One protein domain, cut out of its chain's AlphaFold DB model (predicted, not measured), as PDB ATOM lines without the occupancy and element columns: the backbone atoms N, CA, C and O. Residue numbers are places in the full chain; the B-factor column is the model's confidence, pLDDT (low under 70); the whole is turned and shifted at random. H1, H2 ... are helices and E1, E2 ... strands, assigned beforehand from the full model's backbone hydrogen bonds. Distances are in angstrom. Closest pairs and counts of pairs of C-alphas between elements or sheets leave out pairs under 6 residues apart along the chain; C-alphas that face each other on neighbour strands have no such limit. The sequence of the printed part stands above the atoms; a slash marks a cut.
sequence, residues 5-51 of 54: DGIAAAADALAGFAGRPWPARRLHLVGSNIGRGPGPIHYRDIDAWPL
ATOM      1  N   ASP A   5      40.868   4.358  -5.865       78.06
ATOM      2  CA  ASP A   5      41.990   3.933  -5.011       78.06
ATOM      3  C   ASP A   5      42.290   2.432  -5.168       78.06
ATOM      4  O   ASP A   5      43.445   2.010  -5.188       78.06
ATOM      5  N   GLY A   6      41.247   1.618  -5.366       83.75
ATOM      6  CA  GLY A   6      41.396   0.183  -5.616       83.75
ATOM      7  C   GLY A   6      42.079  -0.141  -6.949       83.75
ATOM      8  O   GLY A   6      42.742  -1.171  -7.055       83.75
ATOM      9  N   ILE A   7      41.966   0.736  -7.953       90.12
ATOM     10  CA  ILE A   7      42.604   0.542  -9.263       90.12
ATOM     11  C   ILE A   7      44.110   0.777  -9.151       90.12
ATOM     12  O   ILE A   7      44.883  -0.038  -9.647       90.12
ATOM     13  N   ALA A   8      44.526   1.850  -8.470       90.12
ATOM     14  CA  ALA A   8      45.943   2.145  -8.256       90.12
ATOM     15  C   ALA A   8      46.633   1.032  -7.449       90.12
ATOM     16  O   ALA A   8      47.658   0.509  -7.873       90.12
ATOM     17  N   ALA A   9      46.013   0.583  -6.351       90.06
ATOM     18  CA  ALA A   9      46.547  -0.512  -5.540       90.06
ATOM     19  C   ALA A   9      46.647  -1.842  -6.315       90.06
ATOM     20  O   ALA A   9      47.621  -2.581  -6.168       90.06
ATOM     21  N   ALA A  10      45.660  -2.156  -7.162       91.75
ATOM     22  CA  ALA A  10      45.706  -3.345  -8.013       91.75
ATOM     23  C   ALA A  10      46.799  -3.248  -9.090       91.75
ATOM     24  O   ALA A  10      47.467  -4.243  -9.376       91.75
ATOM     25  N   ALA A  11      46.996  -2.063  -9.674       92.62
ATOM     26  CA  ALA A  11      48.056  -1.820 -10.645       92.62
ATOM     27  C   ALA A  11      49.446  -2.004 -10.017       92.62
ATOM     28  O   ALA A  11      50.270  -2.722 -10.584       92.62
ATOM     29  N   ASP A  12      49.675  -1.453  -8.822       93.44
ATOM     30  CA  ASP A  12      50.935  -1.620  -8.085       93.44
ATOM     31  C   ASP A  12      51.226  -3.096  -7.773       93.44
ATOM     32  O   ASP A  12      52.352  -3.563  -7.945       93.44
ATOM     33  N   ALA A  13      50.204  -3.869  -7.388       90.00
ATOM     34  CA  ALA A  13      50.351  -5.303  -7.135       90.00
ATOM     35  C   ALA A  13      50.723  -6.105  -8.399       90.00
ATOM     36  O   ALA A  13      51.415  -7.122  -8.311       90.00
ATOM     37  N   LEU A  14      50.276  -5.659  -9.576       93.94
ATOM     38  CA  LEU A  14      50.572  -6.297 -10.861       93.94
ATOM     39  C   LEU A  14      51.880  -5.813 -11.498       93.94
ATOM     40  O   LEU A  14      52.408  -6.512 -12.361       93.94
ATOM     41  N   ALA A  15      52.434  -4.673 -11.078       95.38
ATOM     42  CA  ALA A  15      53.620  -4.075 -11.699       95.38
ATOM     43  C   ALA A  15      54.853  -5.003 -11.693       95.38
ATOM     44  O   ALA A  15      55.659  -4.971 -12.621       95.38
ATOM     45  N   GLY A  16      54.986  -5.856 -10.672       91.25
ATOM     46  CA  GLY A  16      56.053  -6.860 -10.559       91.25
ATOM     47  C   GLY A  16      55.678  -8.261 -11.052       91.25
ATOM     48  O   GLY A  16      56.464  -9.198 -10.900       91.25
ATOM     49  N   PHE A  17      54.474  -8.455 -11.595       93.06
ATOM     50  CA  PHE A  17      54.000  -9.774 -11.995       93.06
ATOM     51  C   PHE A  17      54.639 -10.212 -13.319       93.06
ATOM     52  O   PHE A  17      54.225  -9.804 -14.399       93.06
ATOM     53  N   ALA A  18      55.624 -11.107 -13.239       93.00
ATOM     54  CA  ALA A  18      56.290 -11.676 -14.415       93.00
ATOM     55  C   ALA A  18      55.449 -12.735 -15.157       93.00
ATOM     56  O   ALA A  18      55.805 -13.169 -16.252       93.00
ATOM     57  N   GLY A  19      54.336 -13.174 -14.562       92.38
ATOM     58  CA  GLY A  19      53.526 -14.254 -15.106       92.38
ATOM     59  C   GLY A  19      54.252 -15.598 -15.151       92.38
ATOM     60  O   GLY A  19      55.270 -15.826 -14.498       92.38
ATOM     61  N   ARG A  20      53.678 -16.527 -15.914       94.56
ATOM     62  CA  ARG A  20      54.299 -17.805 -16.267       94.56
ATOM     63  C   ARG A  20      53.870 -18.196 -17.679       94.56
ATOM     64  O   ARG A  20      52.726 -17.900 -18.040       94.56
ATOM     65  N   PRO A  21      54.712 -18.896 -18.456       92.50
ATOM     66  CA  PRO A  21      54.270 -19.493 -19.706       92.50
ATOM     67  C   PRO A  21      53.070 -20.411 -19.462       92.50
ATOM     68  O   PRO A  21      53.055 -21.200 -18.512       92.50
ATOM     69  N   TRP A  22      52.057 -20.308 -20.317       89.88
ATOM     70  CA  TRP A  22      50.894 -21.183 -20.272       89.88
ATOM     71  C   TRP A  22      50.508 -21.615 -21.688       89.88
ATOM     72  O   TRP A  22      50.253 -20.753 -22.532       89.88
ATOM     73  N   PRO A  23      50.482 -22.929 -21.979       89.94
ATOM     74  CA  PRO A  23      50.163 -23.414 -23.312       89.94
ATOM     75  C   PRO A  23      48.665 -23.260 -23.591       89.94
ATOM     76  O   PRO A  23      47.833 -23.954 -22.998       89.94
ATOM     77  N   ALA A  24      48.322 -22.379 -24.528       91.44
ATOM     78  CA  ALA A  24      46.959 -22.252 -25.022       91.44
ATOM     79  C   ALA A  24      46.610 -23.464 -25.901       91.44
ATOM     80  O   ALA A  24      47.265 -23.737 -26.905       91.44
ATOM     81  N   ARG A  25      45.582 -24.222 -25.505       91.38
ATOM     82  CA  ARG A  25      45.217 -25.473 -26.192       91.38
ATOM     83  C   ARG A  25      44.265 -25.263 -27.363       91.38
ATOM     84  O   ARG A  25      44.379 -25.970 -28.357       91.38
ATOM     85  N   ARG A  26      43.312 -24.340 -27.241       94.06
ATOM     86  CA  ARG A  26      42.243 -24.144 -28.223       94.06
ATOM     87  C   ARG A  26      41.927 -22.673 -28.439       94.06
ATOM     88  O   ARG A  26      42.033 -21.876 -27.510       94.06
ATOM     89  N   LEU A  27      41.506 -22.356 -29.657       94.62
ATOM     90  CA  LEU A  27      40.909 -21.090 -30.048       94.62
ATOM     91  C   LEU A  27      39.396 -21.260 -29.977       94.62
ATOM     92  O   LEU A  27      38.861 -22.118 -30.670       94.62
ATOM     93  N   HIS A  28      38.729 -20.456 -29.154       94.69
ATOM     94  CA  HIS A  28      37.282 -20.500 -28.966       94.69
ATOM     95  C   HIS A  28      36.623 -19.331 -29.703       94.69
ATOM     96  O   HIS A  28      36.943 -18.169 -29.443       94.69
ATOM     97  N   LEU A  29      35.679 -19.627 -30.596       96.69
ATOM     98  CA  LEU A  29      34.733 -18.642 -31.103       96.69
ATOM     99  C   LEU A  29      33.597 -18.515 -30.089       96.69
ATOM    100  O   LEU A  29      32.877 -19.480 -29.838       96.69
ATOM    101  N   VAL A  30      33.414 -17.319 -29.534       96.38
ATOM    102  CA  VAL A  30      32.358 -17.038 -28.557       96.38
ATOM    103  C   VAL A  30      31.358 -16.024 -29.098       96.38
ATOM    104  O   VAL A  30      31.720 -15.017 -29.705       96.38
ATOM    105  N   GLY A  31      30.079 -16.273 -28.843       94.25
ATOM    106  CA  GLY A  31      29.017 -15.298 -29.032       94.25
ATOM    107  C   GLY A  31      28.926 -14.395 -27.810       94.25
ATOM    108  O   GLY A  31      28.776 -14.890 -26.694       94.25
ATOM    109  N   SER A  32      28.993 -13.083 -28.023       90.38
ATOM    110  CA  SER A  32      28.750 -12.079 -26.985       90.38
ATOM    111  C   SER A  32      27.343 -11.502 -27.116       90.38
ATOM    112  O   SER A  32      26.836 -11.331 -28.224       90.38
ATOM    113  N   ASN A  33      26.723 -11.155 -25.989       88.19
ATOM    114  CA  ASN A  33      25.506 -10.340 -25.949       88.19
ATOM    115  C   ASN A  33      25.803  -8.836 -25.744       88.19
ATOM    116  O   ASN A  33      24.952  -8.104 -25.232       88.19
ATOM    117  N   ILE A  34      27.008  -8.378 -26.101       83.06
ATOM    118  CA  ILE A  34      27.393  -6.965 -26.029       83.06
ATOM    119  C   ILE A  34      26.373  -6.081 -26.771       83.06
ATOM    120  O   ILE A  34      25.890  -6.430 -27.845       83.06
ATOM    121  N   GLY A  35      26.008  -4.943 -26.174       79.62
ATOM    122  CA  GLY A  35      25.033  -4.004 -26.748       79.62
ATOM    123  C   GLY A  35      23.560  -4.266 -26.396       79.62
ATOM    124  O   GLY A  35      22.697  -3.512 -26.832       79.62
ATOM    125  N   ARG A  36      23.243  -5.271 -25.565       78.19
ATOM    126  CA  ARG A  36      21.862  -5.610 -25.145       78.19
ATOM    127  C   ARG A  36      21.248  -4.674 -24.081       78.19
ATOM    128  O   ARG A  36      20.149  -4.937 -23.597       78.19
ATOM    129  N   GLY A  37      21.936  -3.603 -23.689       74.94
ATOM    130  CA  GLY A  37      21.500  -2.707 -22.612       74.94
ATOM    131  C   GLY A  37      22.035  -3.103 -21.225       74.94
ATOM    132  O   GLY A  37      22.997  -3.867 -21.138       74.94
ATOM    133  N   PRO A  38      21.471  -2.543 -20.137       79.56
ATOM    134  CA  PRO A  38      22.026  -2.680 -18.792       79.56
ATOM    135  C   PRO A  38      21.898  -4.120 -18.281       79.56
ATOM    136  O   PRO A  38      20.803  -4.661 -18.151       79.56
ATOM    137  N   GLY A  39      23.037  -4.743 -17.990       81.06
ATOM    138  CA  GLY A  39      23.125  -6.091 -17.438       81.06
ATOM    139  C   GLY A  39      24.506  -6.711 -17.668       81.06
ATOM    140  O   GLY A  39      25.298  -6.168 -18.444       81.06
ATOM    141  N   PRO A  40      24.823  -7.834 -17.002       83.25
ATOM    142  CA  PRO A  40      26.075  -8.544 -17.226       83.25
ATOM    143  C   PRO A  40      26.220  -8.990 -18.687       83.25
ATOM    144  O   PRO A  40      25.280  -9.509 -19.299       83.25
ATOM    145  N   ILE A  41      27.421  -8.816 -19.239       87.69
ATOM    146  CA  ILE A  41      27.767  -9.382 -20.542       87.69
ATOM    147  C   ILE A  41      27.972 -10.886 -20.356       87.69
ATOM    148  O   ILE A  41      28.754 -11.322 -19.512       87.69
ATOM    149  N   HIS A  42      27.263 -11.674 -21.153       87.31
ATOM    150  CA  HIS A  42      27.374 -13.121 -21.207       87.31
ATOM    151  C   HIS A  42      28.098 -13.524 -22.490       87.31
ATOM    152  O   HIS A  42      27.795 -13.027 -23.578       87.31
ATOM    153  N   TYR A  43      29.028 -14.462 -22.343       91.75
ATOM    154  CA  TYR A  43      29.711 -15.115 -23.450       91.75
ATOM    155  C   TYR A  43      29.264 -16.570 -23.506       91.75
ATOM    156  O   TYR A  43      29.112 -17.219 -22.469       91.75
ATOM    157  N   ARG A  44      29.036 -17.076 -24.715       94.25
ATOM    158  CA  ARG A  44      28.704 -18.481 -24.965       94.25
ATOM    159  C   ARG A  44      29.652 -19.029 -26.018       94.25
ATOM    160  O   ARG A  44      29.772 -18.414 -27.074       94.25
ATOM    161  N   ASP A  45      30.261 -20.181 -25.764       95.94
ATOM    162  CA  ASP A  45      31.016 -20.904 -26.791       95.94
ATOM    163  C   ASP A  45      30.118 -21.242 -27.993       95.94
ATOM    164  O   ASP A  45      28.968 -21.664 -27.842       95.94
ATOM    165  N   ILE A  46      30.639 -21.014 -29.196       97.38
ATOM    166  CA  ILE A  46      30.007 -21.373 -30.471       97.38
ATOM    167  C   ILE A  46      30.763 -22.544 -31.091       97.38
ATOM    168  O   ILE A  46      30.135 -23.521 -31.482       97.38
ATOM    169  N   ASP A  47      32.090 -22.444 -31.164       97.88
ATOM    170  CA  ASP A  47      32.958 -23.499 -31.688       97.88
ATOM    171  C   ASP A  47      34.386 -23.345 -31.140       97.88
ATOM    172  O   ASP A  47      34.745 -22.275 -30.632       97.88
ATOM    173  N   ALA A  48      35.200 -24.398 -31.225       96.19
ATOM    174  CA  ALA A  48      36.594 -24.356 -30.805       96.19
ATOM    175  C   ALA A  48      37.516 -25.267 -31.628       96.19
ATOM    176  O   ALA A  48      37.243 -26.452 -31.820       96.19
ATOM    177  N   TRP A  49      38.689 -24.745 -31.992       96.69
ATOM    178  CA  TRP A  49      39.721 -25.465 -32.753       96.69
ATOM    179  C   TRP A  49      41.014 -25.605 -31.948       96.69
ATOM    180  O   TRP A  49      41.310 -24.731 -31.130       96.69
ATOM    181  N   PRO A  50      41.815 -26.664 -32.149       94.75
ATOM    182  CA  PRO A  50      43.172 -26.738 -31.605       94.75
ATOM    183  C   PRO A  50      44.023 -25.531 -32.036       94.75
ATOM    184  O   PRO A  50      43.959 -25.100 -33.182       94.75
ATOM    185  N   LEU A  51      44.815 -24.976 -31.111       90.06
ATOM    186  CA  LEU A  51      45.782 -23.898 -31.407       90.06
ATOM    187  C   LEU A  51      47.164 -24.417 -31.820       90.06
ATOM    188  O   LEU A  51      48.037 -23.641 -32.196       90.06
TER     189      LEU A  51
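This is residues 5 to 51 of the 54 residues of a protein of Streptomyces sp. SID3343 (UniProt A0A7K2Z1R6). The model is a flat, open U: helix H1 makes one arm, the two-stranded hairpin of E1 and E2 makes the other, and residues 16 to 25 join them across the base, with the middle empty. The loop at residues 35 to 40 sticks out at the tip of the hairpin arm. The printed part has 47 residues, with one named helix and two named strands in the order H1, E1, E2; the sheet, order E1 - E2, is antiparallel, and the class is mixed, helices and strands. The whole is extended, with a radius of gyration of the C-alphas of 16.5 A and spans of 36 by 35 by 9 A.

H1 runs from residue 5 to 15, 15.6 A from first to last C-alpha, and begins with C-alpha 5 at (41.990, 3.933, -5.011). E1 holds residues 26 to 32, 18.1 A long, with C-alpha 26 at (42.243, -24.144, -28.223). E2 holds residues 43 to 50, 19.6 A long, and ends with C-alpha 50 at (43.172, -26.738, -31.605).

Residues 5 to 22, of which 5 to 15 belong to H1, stand free. In H1 every O i to N i+4 pair is within hydrogen-bond range. H1 and E2 are apart. E1 and E2 form a hairpin, antiparallel at 158 degrees between their directions. The C-alphas of His 28 and Ala 48 face each other at 4.3 A. N 27 and O 49, at 2.8 A, and N 44 and O 31, at 3.0 A, are within hydrogen-bond range. E2 bends by 66 degrees at residue 46.

The two C-alphas farthest apart, those of Asp 5 and Pro 50, are 40.6 A apart. The printed part, residues 5 to 51, has no cut. The links H1 to E1 and E1 to E2 are short, with 10 residues each. The mean pLDDT of the printed part is 90.4, and no printed residue is under 70.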